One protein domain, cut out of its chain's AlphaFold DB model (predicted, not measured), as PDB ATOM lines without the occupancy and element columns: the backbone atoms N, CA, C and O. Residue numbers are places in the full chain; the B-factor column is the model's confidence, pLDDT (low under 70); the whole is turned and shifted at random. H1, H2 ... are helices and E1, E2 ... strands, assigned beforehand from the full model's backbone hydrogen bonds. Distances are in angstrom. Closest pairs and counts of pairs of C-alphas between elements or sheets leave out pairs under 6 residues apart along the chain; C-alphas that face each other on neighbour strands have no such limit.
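AT A GLANCE: This is residues 143 to 327 of the 400 residues of an uncharacterized protein of Gleimia europaea (UniProt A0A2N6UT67). One long sheet, E1, E12, E3, E4 and E8, curls like part of a barrel, and two sheets of shorter strands sit one beside the other over its concave side, each partly face to face with it: E9, E10, E2, E13, E14 and E7, E6, E5, E11. The short helix H1 lies toward one end of the longest axis, and the unnamed stretch of residues 246 to 258 toward the other. The printed part has 185 residues with 14 named strands and one named helix, in the order E1 to E11, H1, E12 to E14; the class is mostly strand. In the orders just given, the first and third sheets are mixed and the second is all antiparallel. The whole is compact, with a radius of gyration of the C-alphas of 16.0 A, and only just elongated, spanning 50 by 33 by 32 A.

HOW THE PARTS SIT: Begin with E1, residues 145 to 148, an edge strand of the curled, strongly twisted sheet; each N and O pair named below is within hydrogen-bond range. Beside E1 you find E12, residues 287 to 299, antiparallel, with N 146 and O 293 at 2.9 A. Next comes E3, residues 164 to 176, antiparallel to E12, with N 171 and O 294 at 2.9 A. E4, residues 181 to 192, forms a hairpin with E3, with N 168 and O 188 at 2.9 A. The other edge strand is E8, residues 235 to 238, parallel to E4, with N 191 and O 236 at 2.8 A. In the second sheet, the hairpin of E9, residues 243 to 245, and E10, residues 259 to 263, has N 244 and O 260 at 2.9 A. E10 is staggered: its residues 261 to 263 pair with E2, residues 157 to 160, where N 160 and O 261 are 2.9 A apart. E13, residues 304 to 309, follows beside E2, with N 159 and O 305 at 2.9 A, and forms a hairpin with E14, residues 316 to 324, with N 306 and O 321 at 2.9 A. In the third sheet, E5, residues 201 to 210, E6, residues 213 to 220, and E7, residues 227 to 229, form a meander, each strand the antiparallel neighbour of the one before; N 206 and O 217 are 2.8 A apart, N 218 and O 229 also 2.8 A. E11, residues 272 to 277, is parallel to E5, with N 203 and O 273 at 2.9 A. The three sheets are a stack of sheets, the first face to face with each of the others; the closest C-alphas of E4 and E6 are those of Ala 184 and Lys 215, 5.3 A. H1, residues 281 to 286, is on the third sheet at a height of 6.0 A, and every O i to N i+4 pair in it is within hydrogen-bond range.

IN THESE COORDINATES: Find C-alpha 145 at (-315.962, -272.937, -174.633), where E1 begins. From C-alpha 164 at (-304.677, -283.399, -193.475), E3 runs 38.4 A, and E4 returns over 34.6 A. E5 covers 25.8 A and bends by 56 degrees at residue 207; E6 covers 21.1 A. E12 covers 31.2 A and bends by 62 degrees at residue 290. E14 bends by 86 degrees at residue 320 and ends at C-alpha 324, (-317.860, -283.413, -185.603).

THE WHOLE: The two C-alphas farthest apart are those of Ser 178 and Gly 257, 50.4 A. The printed part has no cut, and its one long link, 13 residues, joins E9 to E10. The mean pLDDT of the printed part is 93.6; residues 312 to 314 and 325 to 327 are under 70.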
ATOM      1  N   SER A 143    -318.180-276.475-181.634       89.81
ATOM      2  CA  SER A 143    -318.877-276.035-180.427       89.81
ATOM      3  C   SER A 143    -318.039-276.222-179.162       89.81
ATOM      4  O   SER A 143    -317.106-277.026-179.114       89.81
ATOM      5  N   GLY A 144    -318.402-275.462-178.128       93.88
ATOM      6  CA  GLY A 144    -317.773-275.480-176.810       93.88
ATOM      7  C   GLY A 144    -316.973-274.217-176.487       93.88
ATOM      8  O   GLY A 144    -316.544-273.464-177.368       93.88
ATOM      9  N   SER A 145    -316.796-273.992-175.190       96.38
ATOM     10  CA  SER A 145    -315.962-272.937-174.633       96.38
ATOM     11  C   SER A 145    -315.386-273.355-173.277       96.38
ATOM     12  O   SER A 145    -315.960-274.173-172.554       96.38
ATOM     13  N   HIS A 146    -314.242-272.779-172.910       98.00
ATOM     14  CA  HIS A 146    -313.610-272.985-171.608       98.00
ATOM     15  C   HIS A 146    -313.079-271.656-171.056       98.00
ATOM     16  O   HIS A 146    -312.351-270.936-171.736       98.00
ATOM     17  N   THR A 147    -313.406-271.351-169.797       98.44
ATOM     18  CA  THR A 147    -312.820-270.234-169.038       98.44
ATOM     19  C   THR A 147    -311.584-270.689-168.280       98.44
ATOM     20  O   THR A 147    -311.706-271.363-167.257       98.44
ATOM     21  N   ILE A 148    -310.415-270.286-168.775       98.38
ATOM     22  CA  ILE A 148    -309.125-270.486-168.117       98.38
ATOM     23  C   ILE A 148    -309.035-269.473-166.962       98.38
ATOM     24  O   ILE A 148    -309.342-268.293-167.179       98.38
ATOM     25  N   PRO A 149    -308.633-269.876-165.743       98.12
ATOM     26  CA  PRO A 149    -308.443-268.943-164.636       98.12
ATOM     27  C   PRO A 149    -307.326-267.917-164.894       98.12
ATOM     28  O   PRO A 149    -306.575-267.991-165.867       98.12
ATOM     29  N   ALA A 150    -307.214-266.933-164.002       96.38
ATOM     30  CA  ALA A 150    -306.146-265.936-164.033       96.38
ATOM     31  C   ALA A 150    -304.763-266.563-163.778       96.38
ATOM     32  O   ALA A 150    -304.662-267.534-163.028       96.38
ATOM     33  N   ASN A 151    -303.695-265.976-164.334       96.88
ATOM     34  CA  ASN A 151    -302.300-266.347-164.045       96.88
ATOM     35  C   ASN A 151    -301.999-267.858-164.200       96.88
ATOM     36  O   ASN A 151    -301.172-268.431-163.488       96.88
ATOM     37  N   THR A 152    -302.689-268.514-165.126       98.25
ATOM     38  CA  THR A 152    -302.717-269.970-165.269       98.25
ATOM     39  C   THR A 152    -302.010-270.400-166.551       98.25
ATOM     40  O   THR A 152    -302.105-269.736-167.582       98.25
ATOM     41  N   HIS A 153    -301.306-271.524-166.475       97.75
ATOM     42  CA  HIS A 153    -300.656-272.199-167.591       97.75
ATOM     43  C   HIS A 153    -301.062-273.679-167.514       97.75
ATOM     44  O   HIS A 153    -300.854-274.312-166.478       97.75
ATOM     45  N   VAL A 154    -301.713-274.203-168.558       97.44
ATOM     46  CA  VAL A 154    -302.191-275.600-168.627       97.44
ATOM     47  C   VAL A 154    -301.976-276.199-170.013       97.44
ATOM     48  O   VAL A 154    -301.996-275.482-171.011       97.44
ATOM     49  N   HIS A 155    -301.872-277.527-170.072       97.81
ATOM     50  CA  HIS A 155    -301.833-278.297-171.317       97.81
ATOM     51  C   HIS A 155    -303.046-279.227-171.405       97.81
ATOM     52  O   HIS A 155    -303.084-280.242-170.704       97.81
ATOM     53  N   PRO A 156    -304.064-278.900-172.220       97.81
ATOM     54  CA  PRO A 156    -305.106-279.852-172.572       97.81
ATOM     55  C   PRO A 156    -304.579-280.843-173.619       97.81
ATOM     56  O   PRO A 156    -303.616-280.572-174.335       97.81
ATOM     57  N   ASN A 157    -305.252-281.979-173.762       97.88
ATOM     58  CA  ASN A 157    -305.024-282.883-174.882       97.88
ATOM     59  C   ASN A 157    -305.754-282.332-176.118       97.88
ATOM     60  O   ASN A 157    -306.942-282.011-176.022       97.88
ATOM     61  N   TRP A 158    -305.081-282.267-177.268       98.62
ATOM     62  CA  TRP A 158    -305.701-281.999-178.573       98.62
ATOM     63  C   TRP A 158    -305.708-283.297-179.376       98.62
ATOM     64  O   TRP A 158    -304.651-283.900-179.552       98.62
ATOM     65  N   VAL A 159    -306.867-283.722-179.879       98.12
ATOM     66  CA  VAL A 159    -307.015-284.979-180.634       98.12
ATOM     67  C   VAL A 159    -307.636-284.709-182.000       98.12
ATOM     68  O   VAL A 159    -308.644-284.007-182.085       98.12
ATOM     69  N   PHE A 160    -307.059-285.298-183.050       97.69
ATOM     70  CA  PHE A 160    -307.491-285.181-184.446       97.69
ATOM     71  C   PHE A 160    -307.735-286.574-185.049       97.69
ATOM     72  O   PHE A 160    -306.902-287.469-184.902       97.69
ATOM     73  N   ALA A 161    -308.871-286.765-185.729       95.31
ATOM     74  CA  ALA A 161    -309.329-288.083-186.186       95.31
ATOM     75  C   ALA A 161    -308.800-288.544-187.558       95.31
ATOM     76  O   ALA A 161    -309.015-289.698-187.924       95.31
ATOM     77  N   LYS A 162    -308.202-287.655-188.364       93.12
ATOM     78  CA  LYS A 162    -307.689-287.966-189.712       93.12
ATOM     79  C   LYS A 162    -306.477-287.102-190.064       93.12
ATOM     80  O   LYS A 162    -306.307-286.018-189.516       93.12
ATOM     81  N   GLU A 163    -305.695-287.568-191.031       93.56
ATOM     82  CA  GLU A 163    -304.609-286.822-191.678       93.56
ATOM     83  C   GLU A 163    -305.156-285.673-192.546       93.56
ATOM     84  O   GLU A 163    -306.262-285.763-193.083       93.56
ATOM     85  N   GLY A 164    -304.373-284.601-192.694       88.94
ATOM     86  CA  GLY A 164    -304.677-283.399-193.475       88.94
ATOM     87  C   GLY A 164    -304.593-282.094-192.669       88.94
ATOM     88  O   GLY A 164    -304.316-282.084-191.469       88.94
ATOM     89  N   THR A 165    -304.814-280.958-193.336       92.81
ATOM     90  CA  THR A 165    -304.761-279.636-192.692       92.81
ATOM     91  C   THR A 165    -306.049-279.325-191.931       92.81
ATOM     92  O   THR A 165    -307.147-279.417-192.478       92.81
ATOM     93  N   TYR A 166    -305.895-278.876-190.687       94.25
ATOM     94  CA  TYR A 166    -306.950-278.322-189.849       94.25
ATOM     95  C   TYR A 166    -306.729-276.825-189.626       94.25
ATOM     96  O   TYR A 166    -305.620-276.394-189.301       94.25
ATOM     97  N   ARG A 167    -307.799-276.031-189.723       95.56
ATOM     98  CA  ARG A 167    -307.832-274.624-189.301       95.56
ATOM     99  C   ARG A 167    -308.856-274.464-188.184       95.56
ATOM    100  O   ARG A 167    -310.049-274.675-188.404       95.56
ATOM    101  N   VAL A 168    -308.381-274.112-186.993       96.31
ATOM    102  CA  VAL A 168    -309.187-273.974-185.771       96.31
ATOM    103  C   VAL A 168    -309.289-272.493-185.432       96.31
ATOM    104  O   VAL A 168    -308.303-271.891-185.000       96.31
ATOM    105  N   SER A 169    -310.461-271.895-185.646       96.00
ATOM    106  CA  SER A 169    -310.718-270.502-185.275       96.00
ATOM    107  C   SER A 169    -311.212-270.427-183.834       96.00
ATOM    108  O   SER A 169    -312.224-271.041-183.485       96.00
ATOM    109  N   LEU A 170    -310.508-269.659-183.007       97.12
ATOM    110  CA  LEU A 170    -310.818-269.429-181.599       97.12
ATOM    111  C   LEU A 170    -311.074-267.944-181.357       97.12
ATOM    112  O   LEU A 170    -310.386-267.089-181.913       97.12
ATOM    113  N   THR A 171    -312.029-267.640-180.483       98.12
ATOM    114  CA  THR A 171    -312.213-266.306-179.909       98.12
ATOM    115  C   THR A 171    -311.897-266.352-178.422       98.12
ATOM    116  O   THR A 171    -312.532-267.084-177.665       98.12
ATOM    117  N   GLN A 172    -310.915-265.559-178.004       98.62
ATOM    118  CA  GLN A 172    -310.580-265.297-176.610       98.62
ATOM    119  C   GLN A 172    -311.343-264.059-176.132       98.62
ATOM    120  O   GLN A 172    -311.351-263.034-176.811       98.62
ATOM    121  N   THR A 173    -311.947-264.121-174.948       98.56
ATOM    122  CA  THR A 173    -312.630-262.979-174.319       98.56
ATOM    123  C   THR A 173    -312.164-262.777-172.884       98.56
ATOM    124  O   THR A 173    -311.948-263.740-172.149       98.56
ATOM    125  N   ALA A 174    -312.010-261.515-172.486       98.06
ATOM    126  CA  ALA A 174    -311.560-261.112-171.153       98.06
ATOM    127  C   ALA A 174    -312.285-259.833-170.707       98.06
ATOM    128  O   ALA A 174    -312.783-259.070-171.536       98.06
ATOM    129  N   THR A 175    -312.329-259.562-169.402       98.19
ATOM    130  CA  THR A 175    -312.960-258.349-168.847       98.19
ATOM    131  C   THR A 175    -311.888-257.429-168.272       98.19
ATOM    132  O   THR A 175    -311.119-257.850-167.410       98.19
ATOM    133  N   MET A 176    -311.806-256.175-168.729       96.62
ATOM    134  CA  MET A 176    -310.897-255.190-168.131       96.62
ATOM    135  C   MET A 176    -311.295-254.859-166.691       96.62
ATOM    136  O   MET A 176    -312.463-254.970-166.324       96.62
ATOM    137  N   LYS A 177    -310.352-254.360-165.885       96.06
ATOM    138  CA  LYS A 177    -310.636-253.877-164.517       96.06
ATOM    139  C   LYS A 177    -311.658-252.725-164.480       96.06
ATOM    140  O   LYS A 177    -312.298-252.513-163.461       96.06
ATOM    141  N   SER A 178    -311.863-252.035-165.606       95.00
ATOM    142  CA  SER A 178    -312.921-251.037-165.832       95.00
ATOM    143  C   SER A 178    -314.275-251.621-166.286       95.00
ATOM    144  O   SER A 178    -315.154-250.876-166.710       95.00
ATOM    145  N   GLY A 179    -314.452-252.945-166.276       95.81
ATOM    146  CA  GLY A 179    -315.690-253.632-166.668       95.81
ATOM    147  C   GLY A 179    -315.913-253.791-168.180       95.81
ATOM    148  O   GLY A 179    -316.691-254.652-168.592       95.81
ATOM    149  N   LYS A 180    -315.210-253.032-169.036       96.06
ATOM    150  CA  LYS A 180    -315.267-253.212-170.499       96.06
ATOM    151  C   LYS A 180    -314.754-254.606-170.886       96.06
ATOM    152  O   LYS A 180    -313.620-254.968-170.575       96.06
ATOM    153  N   LYS A 181    -315.566-255.360-171.631       96.62
ATOM    154  CA  LYS A 181    -315.150-256.618-172.268       96.62
ATOM    155  C   LYS A 181    -314.193-256.347-173.434       96.62
ATOM    156  O   LYS A 181    -314.376-255.386-174.183       96.62
ATOM    157  N   LEU A 182    -313.206-257.219-173.593       96.62
ATOM    158  CA  LEU A 182    -312.342-257.323-174.765       96.62
ATOM    159  C   LEU A 182    -312.566-258.678-175.443       96.62
ATOM    160  O   LEU A 182    -312.934-259.656-174.788       96.62
ATOM    161  N   SER A 183    -312.301-258.723-176.744       97.69
ATOM    162  CA  SER A 183    -312.350-259.929-177.566       97.69
ATOM    163  C   SER A 183    -311.159-259.937-178.520       97.69
ATOM    164  O   SER A 183    -310.737-258.869-178.967       97.69
ATOM    165  N   ALA A 184    -310.636-261.119-178.826       97.25
ATOM    166  CA  ALA A 184    -309.611-261.346-179.836       97.25
ATOM    167  C   ALA A 184    -309.895-262.667-180.554       97.25
ATOM    168  O   ALA A 184    -310.062-263.694-179.900       97.25
ATOM    169  N   THR A 185    -309.914-262.658-181.883       96.75
ATOM    170  CA  THR A 185    -310.106-263.865-182.696       96.75
ATOM    171  C   THR A 185    -308.813-264.204-183.428       96.75
ATOM    172  O   THR A 185    -308.151-263.317-183.963       96.75
ATOM    173  N   GLY A 186    -308.453-265.485-183.461       92.12
ATOM    174  CA  GLY A 186    -307.281-265.988-184.175       92.12
ATOM    175  C   GLY A 186    -307.499-267.412-184.677       92.12
ATOM    176  O   GLY A 186    -308.383-268.121-184.199       92.12
ATOM    177  N   THR A 187    -306.690-267.835-185.646       97.06
ATOM    178  CA  THR A 187    -306.806-269.160-186.272       97.06
ATOM    179  C   THR A 187    -305.496-269.920-186.142       97.06
ATOM    180  O   THR A 187    -304.472-269.482-186.661       97.06
ATOM    181  N   LEU A 188    -305.541-271.068-185.470       98.56
ATOM    182  CA  LEU A 188    -304.433-272.019-185.388       98.56
ATOM    183  C   LEU A 188    -304.474-272.939-186.614       98.56
ATOM    184  O   LEU A 188    -305.556-273.380-187.013       98.56
ATOM    185  N   THR A 189    -303.314-273.249-187.195       98.00
ATOM    186  CA  THR A 189    -303.204-274.182-188.330       98.00
ATOM    187  C   THR A 189    -302.404-275.414-187.918       98.00
ATOM    188  O   THR A 189    -301.254-275.287-187.501       98.00
ATOM    189  N   PHE A 190    -302.994-276.600-188.062       98.56
ATOM    190  CA  PHE A 190    -302.344-277.886-187.799       98.56
ATOM    191  C   PHE A 190    -302.253-278.686-189.103       98.56
ATOM    192  O   PHE A 190    -303.230-278.755-189.843       98.56
ATOM    193  N   ASN A 191    -301.112-279.317-189.372       97.00
ATOM    194  CA  ASN A 191    -300.933-280.274-190.465       97.00
ATOM    195  C   ASN A 191    -300.803-281.673-189.860       97.00
ATOM    196  O   ASN A 191    -299.753-282.031-189.325       97.00
ATOM    197  N   VAL A 192    -301.888-282.442-189.914       98.06
ATOM    198  CA  VAL A 192    -302.002-283.766-189.294       98.06
ATOM    199  C   VAL A 192    -301.526-284.841-190.273       98.06
ATOM    200  O   VAL A 192    -301.868-284.780-191.451       98.06
ATOM    201  N   GLY A 193    -300.710-285.795-189.819       92.88
ATOM    202  CA  GLY A 193    -299.984-286.711-190.711       92.88
ATOM    203  C   GLY A 193    -298.880-286.019-191.524       92.88
ATOM    204  O   GLY A 193    -298.478-286.519-192.568       92.88
ATOM    205  N   GLY A 194    -298.412-284.842-191.092       91.75
ATOM    206  CA  GLY A 194    -297.557-283.976-191.902       91.75
ATOM    207  C   GLY A 194    -296.630-283.066-191.098       91.75
ATOM    208  O   GLY A 194    -296.442-283.221-189.892       91.75
ATOM    209  N   SER A 195    -296.019-282.109-191.795       92.06
ATOM    210  CA  SER A 195    -295.015-281.191-191.252       92.06
ATOM    211  C   SER A 195    -295.477-279.728-191.258       92.06
ATOM    212  O   SER A 195    -296.497-279.359-191.844       92.06
ATOM    213  N   GLY A 196    -294.707-278.886-190.573       93.94
ATOM    214  CA  GLY A 196    -294.892-277.443-190.472       93.94
ATOM    215  C   GLY A 196    -293.649-276.805-189.850       93.94
ATOM    216  O   GLY A 196    -292.639-277.484-189.660       93.94
ATOM    217  N   ASN A 197    -293.702-275.518-189.508       96.75
ATOM    218  CA  ASN A 197    -292.591-274.831-188.836       96.75
ATOM    219  C   ASN A 197    -292.638-274.943-187.297       96.75
ATOM    220  O   ASN A 197    -291.705-274.492-186.631       96.75
ATOM    221  N   ALA A 198    -293.678-275.565-186.732       97.75
ATOM    222  CA  ALA A 198    -293.811-275.904-185.316       97.75
ATOM    223  C   ALA A 198    -294.069-277.418-185.150       97.75
ATOM    224  O   ALA A 198    -295.203-277.861-185.009       97.75
ATOM    225  N   THR A 199    -293.012-278.230-185.217       96.56
ATOM    226  CA  THR A 199    -293.072-279.710-185.113       96.56
ATOM    227  C   THR A 199    -292.595-280.263-183.769       96.56
ATOM    228  O   THR A 199    -292.832-281.421-183.457       96.56
ATOM    229  N   SER A 200    -291.904-279.456-182.965       95.69
ATOM    230  CA  SER A 200    -291.437-279.802-181.621       95.69
ATOM    231  C   SER A 200    -291.126-278.515-180.859       95.69
ATOM    232  O   SER A 200    -290.860-277.482-181.480       95.69
ATOM    233  N   GLY A 201    -291.164-278.573-179.529       96.81
ATOM    234  CA  GLY A 201    -291.034-277.419-178.638       96.81
ATOM    235  C   GLY A 201    -292.292-277.179-177.803       96.81
ATOM    236  O   GLY A 201    -293.268-277.922-177.908       96.81
ATOM    237  N   HIS A 202    -292.238-276.151-176.962       98.38
ATOM    238  CA  HIS A 202    -293.332-275.728-176.092       98.38
ATOM    239  C   HIS A 202    -293.964-274.439-176.632       98.38
ATOM    240  O   HIS A 202    -293.249-273.480-176.944       98.38
ATOM    241  N   PHE A 203    -295.290-274.445-176.765       98.69
ATOM    242  CA  PHE A 203    -296.062-273.378-177.391       98.69
ATOM    243  C   PHE A 203    -297.325-273.093-176.580       98.69
ATOM    244  O   PHE A 203    -298.242-273.910-176.584       98.69
ATOM    245  N   ASP A 204    -297.440-271.925-175.956       98.50
ATOM    246  CA  ASP A 204    -298.703-271.541-175.320       98.50
ATOM    247  C   ASP A 204    -299.524-270.645-176.236       98.50
ATOM    248  O   ASP A 204    -299.096-269.535-176.556       98.50
ATOM    249  N   VAL A 205    -300.749-271.036-176.579       98.75
ATOM    250  CA  VAL A 205    -301.718-270.057-177.085       98.75
ATOM    251  C   VAL A 205    -302.157-269.203-175.892       98.75
ATOM    252  O   VAL A 205    -302.567-269.719-174.854       98.75
ATOM    253  N   GLY A 206    -302.050-267.884-175.998       97.31
ATOM    254  CA  GLY A 206    -302.243-266.987-174.863       97.31
ATOM    255  C   GLY A 206    -302.808-265.633-175.252       97.31
ATOM    256  O   GLY A 206    -303.012-265.330-176.430       97.31
ATOM    257  N   SER A 207    -303.100-264.835-174.231       97.56
ATOM    258  CA  SER A 207    -303.755-263.537-174.380       97.56
ATOM    259  C   SER A 207    -302.836-262.401-173.951       97.56
ATOM    260  O   SER A 207    -302.446-262.310-172.787       97.56
ATOM    261  N   VAL A 208    -302.544-261.498-174.881       97.50
ATOM    262  CA  VAL A 208    -301.776-260.272-174.638       97.50
ATOM    263  C   VAL A 208    -302.724-259.080-174.710       97.50
ATOM    264  O   VAL A 208    -303.533-258.990-175.629       97.50
ATOM    265  N   VAL A 209    -302.635-258.151-173.757       97.50
ATOM    266  CA  VAL A 209    -303.270-256.831-173.890       97.50
ATOM    267  C   VAL A 209    -302.233-255.832-174.390       97.50
ATOM    268  O   VAL A 209    -301.150-255.726-173.816       97.50
ATOM    269  N   GLU A 210    -302.562-255.098-175.444       95.69
ATOM    270  CA  GLU A 210    -301.706-254.076-176.052       95.69
ATOM    271  C   GLU A 210    -302.589-252.912-176.517       95.69
ATOM    272  O   GLU A 210    -303.653-253.138-177.093       95.69
ATOM    273  N   SER A 211    -302.207-251.667-176.217       93.50
ATOM    274  CA  SER A 211    -302.976-250.456-176.571       93.50
ATOM    275  C   SER A 211    -304.478-250.507-176.207       93.50
ATOM    276  O   SER A 211    -305.327-249.961-176.908       93.50
ATOM    277  N   GLY A 212    -304.830-251.189-175.108       92.56
ATOM    278  CA  GLY A 212    -306.220-251.362-174.655       92.56
ATOM    279  C   GLY A 212    -307.062-252.351-175.481       92.56
ATOM    280  O   GLY A 212    -308.281-252.420-175.291       92.56
ATOM    281  N   GLN A 213    -306.431-253.109-176.379       96.06
ATOM    282  CA  GLN A 213    -307.013-254.201-177.160       96.06
ATOM    283  C   GLN A 213    -306.478-255.551-176.664       96.06
ATOM    284  O   GLN A 213    -305.381-255.628-176.116       96.06
ATOM    285  N   LEU A 214    -307.252-256.620-176.859       97.75
ATOM    286  CA  LEU A 214    -306.797-257.992-176.624       97.75
ATOM    287  C   LEU A 214    -306.236-258.556-177.935       97.75
ATOM    288  O   LEU A 214    -306.806-258.320-179.000       97.75
ATOM    289  N   LYS A 215    -305.154-259.325-177.854       98.25
ATOM    290  CA  LYS A 215    -304.564-260.085-178.958       98.25
ATOM    291  C   LYS A 215    -304.402-261.542-178.537       98.25
ATOM    292  O   LYS A 215    -303.871-261.821-177.462       98.25
ATOM    293  N   MET A 216    -304.837-262.455-179.400       98.44
ATOM    294  CA  MET A 216    -304.541-263.882-179.293       98.44
ATOM    295  C   MET A 216    -303.210-264.138-179.999       98.44
ATOM    296  O   MET A 216    -303.123-263.986-181.217       98.44
ATOM    297  N   LEU A 217    -302.188-264.512-179.237       98.62
ATOM    298  CA  LEU A 217    -300.833-264.786-179.724       98.62
ATOM    299  C   LEU A 217    -300.379-266.171-179.249       98.62
ATOM    300  O   LEU A 217    -301.018-266.780-178.393       98.62
ATOM    301  N   VAL A 218    -299.274-266.671-179.797       98.81
ATOM    302  CA  VAL A 218    -298.623-267.905-179.342       98.81
ATOM    303  C   VAL A 218    -297.258-267.570-178.752       98.81
ATOM    304  O   VAL A 218    -296.419-267.000-179.442       98.81
ATOM    305  N   LYS A 219    -297.028-267.920-177.489       98.50
ATOM    306  CA  LYS A 219    -295.717-267.866-176.838       98.50
ATOM    307  C   LYS A 219    -294.911-269.089-177.263       98.50
ATOM    308  O   LYS A 219    -295.242-270.211-176.894       98.50
ATOM    309  N   ASP A 220    -293.890-268.849-178.070       98.38
ATOM    310  CA  ASP A 220    -292.945-269.827-178.600       98.38
ATOM    311  C   ASP A 220    -291.667-269.805-177.746       98.38
ATOM    312  O   ASP A 220    -290.874-268.859-177.823       98.38
ATOM    313  N   ASP A 221    -291.492-270.832-176.909       96.00
ATOM    314  CA  ASP A 221    -290.385-270.938-175.942       96.00
ATOM    315  C   ASP A 221    -289.130-271.624-176.517       96.00
ATOM    316  O   ASP A 221    -288.187-271.924-175.776       96.00
ATOM    317  N   ARG A 222    -289.085-271.891-177.833       96.38
ATOM    318  CA  ARG A 222    -287.921-272.521-178.492       96.38
ATOM    319  C   ARG A 222    -286.662-271.650-178.465       96.38
ATOM    320  O   ARG A 222    -285.562-272.170-178.632       96.38
ATOM    321  N   SER A 223    -286.820-270.347-178.251       95.25
ATOM    322  CA  SER A 223    -285.748-269.406-177.924       95.25
ATOM    323  C   SER A 223    -285.904-268.903-176.492       95.25
ATOM    324  O   SER A 223    -287.010-268.876-175.958       95.25
ATOM    325  N   GLN A 224    -284.807-268.441-175.891       94.50
ATOM    326  CA  GLN A 224    -284.835-267.717-174.621       94.50
ATOM    327  C   GLN A 224    -284.196-266.327-174.814       94.50
ATOM    328  O   GLN A 224    -283.038-266.266-175.227       94.50
ATOM    329  N   PRO A 225    -284.924-265.218-174.563       93.94
ATOM    330  CA  PRO A 225    -286.327-265.166-174.141       93.94
ATOM    331  C   PRO A 225    -287.305-265.725-175.193       93.94
ATOM    332  O   PRO A 225    -287.009-265.795-176.390       93.94
ATOM    333  N   ALA A 226    -288.479-266.126-174.709       96.69
ATOM    334  CA  ALA A 226    -289.591-266.592-175.527       96.69
ATOM    335  C   ALA A 226    -290.093-265.507-176.491       96.69
ATOM    336  O   ALA A 226    -290.077-264.317-176.160       96.69
ATOM    337  N   THR A 227    -290.604-265.908-177.658       97.44
ATOM    338  CA  THR A 227    -291.183-264.966-178.634       97.44
ATOM    339  C   THR A 227    -292.697-265.115-178.726       97.44
ATOM    340  O   THR A 227    -293.209-266.221-178.853       97.44
ATOM    341  N   TRP A 228    -293.430-264.000-178.682       97.75
ATOM    342  CA  TRP A 228    -294.876-263.995-178.916       97.75
ATOM    343  C   TRP A 228    -295.156-263.802-180.409       97.75
ATOM    344  O   TRP A 228    -294.740-262.808-181.003       97.75
ATOM    345  N   ARG A 229    -295.835-264.777-181.013       98.31
ATOM    346  CA  ARG A 229    -296.070-264.924-182.456       98.31
ATOM    347  C   ARG A 229    -297.539-264.760-182.802       98.31
ATOM    348  O   ARG A 229    -298.407-265.144-182.015       98.31
ATOM    349  N   ASN A 230    -297.839-264.261-183.997       98.06
ATOM    350  CA  ASN A 230    -299.199-264.338-184.519       98.06
ATOM    351  C   ASN A 230    -299.542-265.812-184.820       98.06
ATOM    352  O   ASN A 230    -298.701-266.519-185.379       98.06
ATOM    353  N   PRO A 231    -300.763-266.297-184.528       97.06
ATOM    354  CA  PRO A 231    -301.166-267.680-184.818       97.06
ATOM    355  C   PRO A 231    -300.992-268.102-186.288       97.06
ATOM    356  O   PRO A 231    -300.812-269.280-186.573       97.06
ATOM    357  N   THR A 232    -301.011-267.139-187.215       93.31
ATOM    358  CA  THR A 232    -300.804-267.330-188.659       93.31
ATOM    359  C   THR A 232    -299.338-267.474-189.078       93.31
ATOM    360  O   THR A 232    -299.086-267.930-190.190       93.31
ATOM    361  N   GLU A 233    -298.370-267.133-188.218       96.19
ATOM    362  CA  GLU A 233    -296.942-267.419-188.442       96.19
ATOM    363  C   GLU A 233    -296.605-268.902-188.208       96.19
ATOM    364  O   GLU A 233    -295.528-269.348-188.602       96.19
ATOM    365  N   LEU A 234    -297.491-269.665-187.552       97.88
ATOM    366  CA  LEU A 234    -297.225-271.029-187.098       97.88
ATOM    367  C   LEU A 234    -298.115-272.065-187.797       97.88
ATOM    368  O   LEU A 234    -299.338-271.938-187.877       97.88
ATOM    369  N   VAL A 235    -297.475-273.142-188.245       98.31
ATOM    370  CA  VAL A 235    -298.115-274.371-188.715       98.31
ATOM    371  C   VAL A 235    -297.618-275.514-187.839       98.31
ATOM    372  O   VAL A 235    -296.445-275.900-187.907       98.31
ATOM    373  N   PHE A 236    -298.513-276.043-187.009       98.81
ATOM    374  CA  PHE A 236    -298.229-277.134-186.086       98.81
ATOM    375  C   PHE A 236    -298.218-278.468-186.839       98.81
ATOM    376  O   PHE A 236    -299.265-278.954-187.264       98.81
ATOM    377  N   GLY A 237    -297.037-279.045-187.056       97.88
ATOM    378  CA  GLY A 237    -296.887-280.306-187.787       97.88
ATOM    379  C   GLY A 237    -296.998-281.506-186.852       97.88
ATOM    380  O   GLY A 237    -296.146-281.671-185.979       97.88
ATOM    381  N   LEU A 238    -298.022-282.341-187.040       98.44
ATOM    382  CA  LEU A 238    -298.219-283.586-186.293       98.44
ATOM    383  C   LEU A 238    -297.834-284.772-187.182       98.44
ATOM    384  O   LEU A 238    -298.652-285.289-187.942       98.44
ATOM    385  N   SER A 239    -296.569-285.182-187.081       95.81
ATOM    386  CA  SER A 239    -296.027-286.366-187.761       95.81
ATOM    387  C   SER A 239    -296.556-287.676-187.151       95.81
ATOM    388  O   SER A 239    -297.334-287.656-186.193       95.81
ATOM    389  N   ASP A 240    -296.093-288.832-187.642       97.06
ATOM    390  CA  ASP A 240    -296.380-290.130-187.013       97.06
ATOM    391  C   ASP A 240    -295.916-290.210-185.538       97.06
ATOM    392  O   ASP A 240    -296.445-291.022-184.787       97.06
ATOM    393  N   ALA A 241    -295.025-289.326-185.064       97.06
ATOM    394  CA  ALA A 241    -294.673-289.225-183.638       97.06
ATOM    395  C   ALA A 241    -295.856-288.815-182.730       97.06
ATOM    396  O   ALA A 241    -295.818-289.054-181.525       97.06
ATOM    397  N   ALA A 242    -296.912-288.217-183.296       98.00
ATOM    398  CA  ALA A 242    -298.160-287.907-182.597       98.00
ATOM    399  C   ALA A 242    -299.259-288.970-182.812       98.00
ATOM    400  O   ALA A 242    -300.347-288.837-182.250       98.00
ATOM    401  N   LYS A 243    -299.018-289.984-183.654       98.25
ATOM    402  CA  LYS A 243    -300.026-290.936-184.141       98.25
ATOM    403  C   LYS A 243    -300.129-292.141-183.215       98.25
ATOM    404  O   LYS A 243    -299.160-292.868-183.010       98.25
ATOM    405  N   VAL A 244    -301.319-292.372-182.677       96.75
ATOM    406  CA  VAL A 244    -301.611-293.475-181.751       96.75
ATOM    407  C   VAL A 244    -302.928-294.155-182.120       96.75
ATOM    408  O   VAL A 244    -303.760-293.590-182.829       96.75
ATOM    409  N   ALA A 245    -303.139-295.372-181.623       95.56
ATOM    410  CA  ALA A 245    -304.462-295.984-181.634       95.56
ATOM    411  C   ALA A 245    -305.356-295.294-180.588       95.56
ATOM    412  O   ALA A 245    -304.926-295.077-179.454       95.56
ATOM    413  N   ALA A 246    -306.592-294.962-180.957       91.50
ATOM    414  CA  ALA A 246    -307.547-294.284-180.089       91.50
ATOM    415  C   ALA A 246    -307.834-295.118-178.823       91.50
ATOM    416  O   ALA A 246    -308.338-296.242-178.940       91.50
ATOM    417  N   PRO A 247    -307.540-294.610-177.613       85.50
ATOM    418  CA  PRO A 247    -307.937-295.274-176.377       85.50
ATOM    419  C   PRO A 247    -309.459-295.207-176.173       85.50
ATOM    420  O   PRO A 247    -310.143-294.367-176.755       85.50
ATOM    421  N   ALA A 248    -309.991-296.080-175.314       82.25
ATOM    422  CA  ALA A 248    -311.401-296.034-174.931       82.25
ATOM    423  C   ALA A 248    -311.730-294.734-174.174       82.25
ATOM    424  O   ALA A 248    -310.963-294.311-173.304       82.25
ATOM    425  N   GLY A 249    -312.876-294.122-174.472       79.44
ATOM    426  CA  GLY A 249    -313.348-292.867-173.877       79.44
ATOM    427  C   GLY A 249    -313.208-291.626-174.770       79.44
ATOM    428  O   GLY A 249    -313.594-290.541-174.336       79.44
ATOM    429  N   ILE A 250    -312.679-291.751-175.997       85.50
ATOM    430  CA  ILE A 250    -312.636-290.666-177.004       85.50
ATOM    431  C   ILE A 250    -313.462-290.967-178.267       85.50
ATOM    432  O   ILE A 250    -313.209-290.402-179.334       85.50
ATOM    433  N   GLU A 251    -314.495-291.805-178.158       83.94
ATOM    434  CA  GLU A 251    -315.348-292.253-179.275       83.94
ATOM    435  C   GLU A 251    -316.079-291.098-179.986       83.94
ATOM    436  O   GLU A 251    -316.484-291.222-181.140       83.94
ATOM    437  N   PHE A 252    -316.197-289.940-179.326       80.38
ATOM    438  CA  PHE A 252    -316.693-288.690-179.914       80.38
ATOM    439  C   PHE A 252    -315.702-288.012-180.885       80.38
ATOM    440  O   PHE A 252    -316.048-286.989-181.479       80.38
ATOM    441  N   VAL A 253    -314.484-288.548-181.032       87.62
ATOM    442  CA  VAL A 253    -313.481-288.146-182.033       87.62
ATOM    443  C   VAL A 253    -313.241-289.280-183.031       87.62
ATOM    444  O   VAL A 253    -313.359-289.063-184.236       87.62
ATOM    445  N   ALA A 254    -312.939-290.487-182.551       87.00
ATOM    446  CA  ALA A 254    -312.747-291.671-183.389       87.00
ATOM    447  C   ALA A 254    -313.058-292.958-182.601       87.00
ATOM    448  O   ALA A 254    -312.848-292.970-181.388       87.00
ATOM    449  N   PRO A 255    -313.521-294.046-183.251       85.56
ATOM    450  CA  PRO A 255    -313.736-295.331-182.583       85.56
ATOM    451  C   PRO A 255    -312.466-295.855-181.903       85.56
ATOM    452  O   PRO A 255    -311.370-295.679-182.435       85.56
ATOM    453  N   GLN A 256    -312.611-296.553-180.773       85.62
ATOM    454  CA  GLN A 256    -311.491-297.204-180.086       85.62
ATOM    455  C   GLN A 256    -310.658-298.057-181.065       85.62
ATOM    456  O   GLN A 256    -311.198-298.835-181.852       85.62
ATOM    457  N   GLY A 257    -309.333-297.909-181.012       87.62
ATOM    458  CA  GLY A 257    -308.383-298.595-181.889       87.62
ATOM    459  C   GLY A 257    -308.134-297.922-183.248       87.62
ATOM    460  O   GLY A 257    -307.136-298.244-183.889       87.62
ATOM    461  N   ALA A 258    -308.968-296.970-183.683       91.81
ATOM    462  CA  ALA A 258    -308.726-296.209-184.914       91.81
ATOM    463  C   ALA A 258    -307.500-295.278-184.772       91.81
ATOM    464  O   ALA A 258    -307.225-294.810-183.666       91.81
ATOM    465  N   PRO A 259    -306.757-294.973-185.852       95.94
ATOM    466  CA  PRO A 259    -305.629-294.048-185.785       95.94
ATOM    467  C   PRO A 259    -306.098-292.615-185.493       95.94
ATOM    468  O   PRO A 259    -306.995-292.097-186.160       95.94
ATOM    469  N   VAL A 260    -305.459-291.966-184.522       97.56
ATOM    470  CA  VAL A 260    -305.659-290.555-184.158       97.56
ATOM    471  C   VAL A 260    -304.317-289.873-183.915       97.56
ATOM    472  O   VAL A 260    -303.336-290.528-183.567       97.56
ATOM    473  N   TRP A 261    -304.279-288.549-184.047       98.56
ATOM    474  CA  TRP A 261    -303.109-287.736-183.718       98.56
ATOM    475  C   TRP A 261    -303.382-286.955-182.449       98.56
ATOM    476  O   TRP A 261    -304.414-286.289-182.349       98.56
ATOM    477  N   ILE A 262    -302.461-287.044-181.493       98.06
ATOM    478  CA  ILE A 262    -302.612-286.455-180.166       98.06
ATOM    479  C   ILE A 262    -301.448-285.508-179.874       98.06
ATOM    480  O   ILE A 262    -300.287-285.910-179.866       98.06
ATOM    481  N   ILE A 263    -301.775-284.255-179.558       98.50
ATOM    482  CA  ILE A 263    -300.919-283.418-178.714       98.50
ATOM    483  C   ILE A 263    -301.342-283.737-177.286       98.50
ATOM    484  O   ILE A 263    -302.469-283.433-176.895       98.50
ATOM    485  N   SER A 264    -300.480-284.416-176.535       96.50
ATOM    486  CA  SER A 264    -300.803-284.833-175.172       96.50
ATOM    487  C   SER A 264    -300.691-283.652-174.206       96.50
ATOM    488  O   SER A 264    -299.892-282.735-174.395       96.50
ATOM    489  N   SER A 265    -301.470-283.712-173.128       95.62
ATOM    490  CA  SER A 265    -301.279-282.898-171.920       95.62
ATOM    491  C   SER A 265    -299.861-283.033-171.337       95.62
ATOM    492  O   SER A 265    -299.360-282.104-170.708       95.62
ATOM    493  N   THR A 266    -299.182-284.154-171.595       94.88
ATOM    494  CA  THR A 266    -297.749-284.371-171.339       94.88
ATOM    495  C   THR A 266    -296.896-284.135-172.591       94.88
ATOM    496  O   THR A 266    -297.296-284.486-173.700       94.88
ATOM    497  N   GLN A 267    -295.686-283.590-172.432       95.94
ATOM    498  CA  GLN A 267    -294.782-283.379-173.568       95.94
ATOM    499  C   GLN A 267    -294.349-284.706-174.210       95.94
ATOM    500  O   GLN A 267    -293.908-285.623-173.518       95.94
ATOM    501  N   MET A 268    -294.415-284.783-175.542       95.81
ATOM    502  CA  MET A 268    -293.934-285.923-176.332       95.81
ATOM    503  C   MET A 268    -292.831-285.478-177.300       95.81
ATOM    504  O   MET A 268    -292.872-284.374-177.846       95.81
ATOM    505  N   GLN A 269    -291.820-286.322-177.510       94.81
ATOM    506  CA  GLN A 269    -290.702-286.014-178.406       94.81
ATOM    507  C   GLN A 269    -291.170-285.992-179.871       94.81
ATOM    508  O   GLN A 269    -291.823-286.923-180.327       94.81
ATOM    509  N   GLY A 270    -290.805-284.948-180.623       95.75
ATOM    510  CA  GLY A 270    -291.197-284.817-182.036       95.75
ATOM    511  C   GLY A 270    -292.654-284.390-182.256       95.75
ATOM    512  O   GLY A 270    -293.177-284.557-183.358       95.75
ATOM    513  N   VAL A 271    -293.294-283.850-181.211       98.44
ATOM    514  CA  VAL A 271    -294.655-283.304-181.228       98.44
ATOM    515  C   VAL A 271    -294.617-281.886-180.633       98.44
ATOM    516  O   VAL A 271    -293.956-281.679-179.611       98.44
ATOM    517  N   PRO A 272    -295.288-280.881-181.227       98.50
ATOM    518  CA  PRO A 272    -295.413-279.561-180.614       98.50
ATOM    519  C   PRO A 272    -296.337-279.647-179.392       98.50
ATOM    520  O   PRO A 272    -297.480-280.080-179.509       98.50
ATOM    521  N   TRP A 273    -295.859-279.229-178.220       98.69
ATOM    522  CA  TRP A 273    -296.639-279.258-176.980       98.69
ATOM    523  C   TRP A 273    -297.424-277.945-176.848       98.69
ATOM    524  O   TRP A 273    -296.832-276.895-176.587       98.69
ATOM    525  N   VAL A 274    -298.728-277.996-177.148       98.62
ATOM    526  CA  VAL A 274    -299.590-276.817-177.354       98.62
ATOM    527  C   VAL A 274    -300.499-276.569-176.148       98.62
ATOM    528  O   VAL A 274    -301.555-277.189-175.997       98.62
ATOM    529  N   GLY A 275    -300.082-275.620-175.316       98.44
ATOM    530  CA  GLY A 275    -300.738-275.223-174.078       98.44
ATOM    531  C   GLY A 275    -301.612-273.981-174.200       98.44
ATOM    532  O   GLY A 275    -301.873-273.444-175.284       98.44
ATOM    533  N   ALA A 276    -302.062-273.518-173.039       98.44
ATOM    534  CA  ALA A 276    -302.908-272.352-172.866       98.44
ATOM    535  C   ALA A 276    -302.408-271.489-171.696       98.44
ATOM    536  O   ALA A 276    -302.207-272.006-170.594       98.44
ATOM    537  N   ASN A 277    -302.225-270.180-171.917       97.88
ATOM    538  CA  ASN A 277    -301.514-269.301-170.976       97.88
ATOM    539  C   ASN A 277    -302.203-267.937-170.753       97.88
ATOM    540  O   ASN A 277    -302.432-267.162-171.686       97.88
ATOM    541  N   THR A 278    -302.489-267.628-169.483       98.06
ATOM    542  CA  THR A 278    -303.060-266.357-168.987       98.06
ATOM    543  C   THR A 278    -302.100-265.617-168.036       98.06
ATOM    544  O   THR A 278    -302.523-264.854-167.165       98.06
ATOM    545  N   GLN A 279    -300.790-265.847-168.184       96.88
ATOM    546  CA  GLN A 279    -299.713-265.293-167.348       96.88
ATOM    547  C   GLN A 279    -299.009-264.070-167.959       96.88
ATOM    548  O   GLN A 279    -298.131-263.496-167.318       96.88
ATOM    549  N   HIS A 280    -299.367-263.635-169.176       97.25
ATOM    550  CA  HIS A 280    -298.729-262.462-169.780       97.25
ATOM    551  C   HIS A 280    -298.931-261.201-168.907       97.25
ATOM    552  O   HIS A 280    -300.080-260.875-168.591       97.25
ATOM    553  N   PRO A 281    -297.873-260.441-168.546       96.38
ATOM    554  CA  PRO A 281    -297.984-259.353-167.569       96.38
ATOM    555  C   PRO A 281    -299.034-258.287-167.905       96.38
ATOM    556  O   PRO A 281    -299.742-257.821-167.014       96.38
ATOM    557  N   SER A 282    -299.210-257.929-169.182       97.19
ATOM    558  CA  SER A 282    -300.220-256.926-169.556       97.19
ATOM    559  C   SER A 282    -301.665-257.406-169.350       97.19
ATOM    560  O   SER A 282    -302.554-256.588-169.108       97.19
ATOM    561  N   LEU A 283    -301.912-258.723-169.370       96.81
ATOM    562  CA  LEU A 283    -303.229-259.305-169.113       96.81
ATOM    563  C   LEU A 283    -303.618-259.146-167.639       96.81
ATOM    564  O   LEU A 283    -304.710-258.657-167.346       96.81
ATOM    565  N   SER A 284    -302.725-259.492-166.707       94.75
ATOM    566  CA  SER A 284    -302.966-259.343-165.260       94.75
ATOM    567  C   SER A 284    -302.942-257.878-164.804       94.75
ATOM    568  O   SER A 284    -303.615-257.511-163.835       94.75
ATOM    569  N   GLN A 285    -302.243-257.001-165.531       96.38
ATOM    570  CA  GLN A 285    -302.298-255.551-165.329       96.38
ATOM    571  C   GLN A 285    -303.648-254.955-165.764       96.38
ATOM    572  O   GLN A 285    -304.251-254.223-164.978       96.38
ATOM    573  N   ALA A 286    -304.161-255.293-166.954       96.69
ATOM    574  CA  ALA A 286    -305.356-254.661-167.525       96.69
ATOM    575  C   ALA A 286    -306.700-255.341-167.184       96.69
ATOM    576  O   ALA A 286    -307.739-254.673-167.170       96.69
ATOM    577  N   THR A 287    -306.716-256.652-166.921       97.00
ATOM    578  CA  THR A 287    -307.952-257.456-166.808       97.00
ATOM    579  C   THR A 287    -308.230-257.976-165.402       97.00
ATOM    580  O   THR A 287    -307.374-257.928-164.521       97.00
ATOM    581  N   THR A 288    -309.444-258.483-165.182       94.81
ATOM    582  CA  THR A 288    -309.802-259.226-163.964       94.81
ATOM    583  C   THR A 288    -309.121-260.597-163.877       94.81
ATOM    584  O   THR A 288    -309.152-261.207-162.813       94.81
ATOM    585  N   GLY A 289    -308.476-261.065-164.957       86.31
ATOM    586  CA  GLY A 289    -307.576-262.220-164.970       86.31
ATOM    587  C   GLY A 289    -308.041-263.417-165.816       86.31
ATOM    588  O   GLY A 289    -307.268-263.849-166.670       86.31
ATOM    589  N   PRO A 290    -309.251-263.978-165.614       97.38
ATOM    590  CA  PRO A 290    -309.734-265.113-166.402       97.38
ATOM    591  C   PRO A 290    -309.960-264.776-167.880       97.38
ATOM    592  O   PRO A 290    -310.384-263.665-168.216       97.38
ATOM    593  N   VAL A 291    -309.757-265.770-168.746       98.56
ATOM    594  CA  VAL A 291    -310.002-265.675-170.194       98.56
ATOM    595  C   VAL A 291    -310.885-266.833-170.646       98.56
ATOM    596  O   VAL A 291    -310.546-267.996-170.430       98.56
ATOM    597  N   THR A 292    -311.996-266.537-171.318       98.75
ATOM    598  CA  THR A 292    -312.841-267.558-171.953       98.75
ATOM    599  C   THR A 292    -312.463-267.723-173.415       98.75
ATOM    600  O   THR A 292    -312.570-266.772-174.189       98.75
ATOM    601  N   TRP A 293    -312.040-268.929-173.791       98.56
ATOM    602  CA  TRP A 293    -311.899-269.345-175.185       98.56
ATOM    603  C   TRP A 293    -313.207-269.972-175.661       98.56
ATOM    604  O   TRP A 293    -313.755-270.830-174.972       98.56
ATOM    605  N   THR A 294    -313.649-269.611-176.858       97.44
ATOM    606  CA  THR A 294    -314.777-270.224-177.571       97.44
ATOM    607  C   THR A 294    -314.299-270.637-178.958       97.44
ATOM    608  O   THR A 294    -313.597-269.858-179.607       97.44
ATOM    609  N   VAL A 295    -314.660-271.833-179.434       96.50
ATOM    610  CA  VAL A 295    -314.395-272.203-180.834       96.50
ATOM    611  C   VAL A 295    -315.443-271.565-181.746       96.50
ATOM    612  O   VAL A 295    -316.638-271.641-181.470       96.50
ATOM    613  N   ASN A 296    -314.997-270.933-182.831       89.88
ATOM    614  CA  ASN A 296    -315.886-270.352-183.842       89.88
ATOM    615  C   ASN A 296    -316.127-271.348-184.984       89.88
ATOM    616  O   ASN A 296    -317.238-271.484-185.481       89.88
ATOM    617  N   SER A 297    -315.063-272.028-185.421       86.81
ATOM    618  CA  SER A 297    -315.094-272.993-186.520       86.81
ATOM    619  C   SER A 297    -313.888-273.932-186.473       86.81
ATOM    620  O   SER A 297    -312.811-273.570-185.994       86.81
ATOM    621  N   VAL A 298    -314.070-275.142-187.006       90.56
ATOM    622  CA  VAL A 298    -312.985-276.079-187.316       90.56
ATOM    623  C   VAL A 298    -313.196-276.570-188.741       90.56
ATOM    624  O   VAL A 298    -314.144-277.301-189.018       90.56
ATOM    625  N   GLN A 299    -312.310-276.158-189.641       87.06
ATOM    626  CA  GLN A 299    -312.197-276.726-190.984       87.06
ATOM    627  C   GLN A 299    -311.171-277.858-190.900       87.06
ATOM    628  O   GLN A 299    -310.050-277.603-190.464       87.06
ATOM    629  N   GLY A 300    -311.525-279.091-191.267       87.06
ATOM    630  CA  GLY A 300    -310.583-280.215-191.228       87.06
ATOM    631  C   GLY A 300    -311.230-281.585-191.485       87.06
ATOM    632  O   GLY A 300    -312.418-281.755-191.216       87.06
ATOM    633  N   PRO A 301    -310.483-282.559-192.040       84.94
ATOM    634  CA  PRO A 301    -311.024-283.768-192.686       84.94
ATOM    635  C   PRO A 301    -311.718-284.781-191.771       84.94
ATOM    636  O   PRO A 301    -312.464-285.633-192.262       84.94
ATOM    637  N   GLY A 302    -311.473-284.738-190.466       88.38
ATOM    638  CA  GLY A 302    -312.077-285.622-189.468       88.38
ATOM    639  C   GLY A 302    -312.413-284.866-188.188       88.38
ATOM    640  O   GLY A 302    -312.134-283.675-188.076       88.38
ATOM    641  N   ALA A 303    -313.023-285.538-187.212       91.94
ATOM    642  CA  ALA A 303    -313.371-284.894-185.951       91.94
ATOM    643  C   ALA A 303    -312.129-284.378-185.207       91.94
ATOM    644  O   ALA A 303    -311.000-284.823-185.445       91.94
ATOM    645  N   MET A 304    -312.351-283.416-184.318       95.19
ATOM    646  CA  MET A 304    -311.307-282.799-183.508       95.19
ATOM    647  C   MET A 304    -311.873-282.403-182.146       95.19
ATOM    648  O   MET A 304    -313.031-281.988-182.060       95.19
ATOM    649  N   ALA A 305    -311.079-282.529-181.085       96.12
ATOM    650  CA  ALA A 305    -311.464-282.078-179.751       96.12
ATOM    651  C   ALA A 305    -310.271-281.615-178.910       96.12
ATOM    652  O   ALA A 305    -309.145-282.072-179.104       96.12
ATOM    653  N   VAL A 306    -310.562-280.748-177.937       98.31
ATOM    654  CA  VAL A 306    -309.639-280.303-176.887       98.31
ATOM    655  C   VAL A 306    -310.259-280.584-175.521       98.31
ATOM    656  O   VAL A 306    -311.425-280.243-175.288       98.31
ATOM    657  N   PHE A 307    -309.512-281.230-174.625       96.00
ATOM    658  CA  PHE A 307    -309.999-281.617-173.295       96.00
ATOM    659  C   PHE A 307    -308.880-281.785-172.260       96.00
ATOM    660  O   PHE A 307    -307.788-282.260-172.569       96.00
ATOM    661  N   GLU A 308    -309.171-281.451-171.004       94.00
ATOM    662  CA  GLU A 308    -308.327-281.823-169.858       94.00
ATOM    663  C   GLU A 308    -308.250-283.347-169.705       94.00
ATOM    664  O   GLU A 308    -309.228-284.048-169.968       94.00
ATOM    665  N   SER A 309    -307.117-283.863-169.228       89.25
ATOM    666  CA  SER A 309    -307.014-285.259-168.784       89.25
ATOM    667  C   SER A 309    -307.926-285.506-167.584       89.25
ATOM    668  O   SER A 309    -308.006-284.674-166.681       89.25
ATOM    669  N   GLY A 310    -308.638-286.630-167.590       79.94
ATOM    670  CA  GLY A 310    -309.573-286.984-166.523       79.94
ATOM    671  C   GLY A 310    -308.963-287.834-165.404       79.94
ATOM    672  O   GLY A 310    -307.770-288.144-165.386       79.94
ATOM    673  N   SER A 311    -309.813-288.186-164.440       74.56
ATOM    674  CA  SER A 311    -309.462-288.993-163.265       74.56
ATOM    675  C   SER A 311    -309.334-290.489-163.589       74.56
ATOM    676  O   SER A 311    -309.713-290.954-164.660       74.56
ATOM    677  N   PHE A 312    -308.839-291.282-162.632       56.66
ATOM    678  CA  PHE A 312    -308.701-292.735-162.784       56.66
ATOM    679  C   PHE A 312    -309.999-293.399-163.292       56.66
ATOM    680  O   PHE A 312    -311.064-293.235-162.701       56.66
ATOM    681  N   GLY A 313    -309.900-294.141-164.401       57.59
ATOM    682  CA  GLY A 313    -311.038-294.770-165.085       57.59
ATOM    683  C   GLY A 313    -311.757-293.900-166.130       57.59
ATOM    684  O   GLY A 313    -312.625-294.418-166.829       57.59
ATOM    685  N   GLN A 314    -311.407-292.618-166.283       63.75
ATOM    686  CA  GLN A 314    -311.955-291.698-167.291       63.75
ATOM    687  C   GLN A 314    -310.832-290.829-167.874       63.75
ATOM    688  O   GLN A 314    -310.431-289.844-167.267       63.75
ATOM    689  N   ILE A 315    -310.318-291.152-169.066       73.19
ATOM    690  CA  ILE A 315    -309.193-290.394-169.656       73.19
ATOM    691  C   ILE A 315    -309.565-288.962-170.081       73.19
ATOM    692  O   ILE A 315    -308.690-288.102-170.171       73.19
ATOM    693  N   VAL A 316    -310.854-288.691-170.308       80.69
ATOM    694  CA  VAL A 316    -311.384-287.366-170.654       80.69
ATOM    695  C   VAL A 316    -311.946-286.704-169.399       80.69
ATOM    696  O   VAL A 316    -312.889-287.203-168.792       80.69
ATOM    697  N   GLY A 317    -311.363-285.569-169.023       87.38
ATOM    698  CA  GLY A 317    -311.875-284.664-168.002       87.38
ATOM    699  C   GLY A 317    -312.846-283.652-168.611       87.38
ATOM    700  O   GLY A 317    -313.731-283.988-169.401       87.38
ATOM    701  N   LYS A 318    -312.685-282.371-168.275       90.81
ATOM    702  CA  LYS A 318    -313.509-281.312-168.862       90.81
ATOM    703  C   LYS A 318    -313.155-281.124-170.343       90.81
ATOM    704  O   LYS A 318    -312.046-280.720-170.692       90.81
ATOM    705  N   ARG A 319    -314.127-281.368-171.225       92.44
ATOM    706  CA  ARG A 319    -314.050-280.979-172.643       92.44
ATOM    707  C   ARG A 319    -314.111-279.456-172.760       92.44
ATOM    708  O   ARG A 319    -314.945-278.823-172.118       92.44
ATOM    709  N   TRP A 320    -313.226-278.881-173.570       96.88
ATOM    710  CA  TRP A 320    -313.178-277.442-173.835       96.88
ATOM    711  C   TRP A 320    -314.024-277.105-175.058       96.88
ATOM    712  O   TRP A 320    -314.958-276.314-174.978       96.88
ATOM    713  N   PHE A 321    -313.699-277.729-176.188       95.69
ATOM    714  CA  PHE A 321    -314.380-277.557-177.465       95.69
ATOM    715  C   PHE A 321    -314.023-278.692-178.431       95.69
ATOM    716  O   PHE A 321    -313.160-279.527-178.148       95.69
ATOM    717  N   GLY A 322    -314.697-278.736-179.575       92.69
ATOM    718  CA  GLY A 322    -314.383-279.644-180.674       92.69
ATOM    719  C   GLY A 322    -315.336-279.472-181.851       92.69
ATOM    720  O   GLY A 322    -316.185-278.581-181.837       92.69
ATOM    721  N   ALA A 323    -315.213-280.338-182.853       90.81
ATOM    722  CA  ALA A 323    -316.100-280.395-184.010       90.81
ATOM    723  C   ALA A 323    -316.301-281.839-184.495       90.81
ATOM    724  O   ALA A 323    -315.363-282.641-184.513       90.81
ATOM    725  N   SER A 324    -317.520-282.153-184.937       80.25
ATOM    726  CA  SER A 324    -317.860-283.413-185.603       80.25
ATOM    727  C   SER A 324    -317.430-283.371-187.076       80.25
ATOM    728  O   SER A 324    -318.029-282.682-187.900       80.25
ATOM    729  N   GLY A 325    -316.382-284.115-187.431       63.75
ATOM    730  CA  GLY A 325    -315.778-284.088-188.773       63.75
ATOM    731  C   GLY A 325    -316.482-284.954-189.814       63.75
ATOM    732  O   GLY A 325    -315.824-285.695-190.545       63.75
ATOM    733  N   ASN A 326    -317.812-284.877-189.850       55.00
ATOM    734  CA  ASN A 326    -318.664-285.666-190.745       55.00
ATOM    735  C   ASN A 326    -319.154-284.863-191.963       55.00
ATOM    736  O   ASN A 326    -319.895-285.394-192.784       55.00
ATOM    737  N   GLY A 327    -318.750-283.596-192.087       55.56
ATOM    738  CA  GLY A 327    -319.012-282.782-193.268       55.56
ATOM    739  C   GLY A 327    -317.834-282.804-194.239       55.56
ATOM    740  O   GLY A 327    -316.737-282.356-193.907       55.56
TER     741      GLY A 327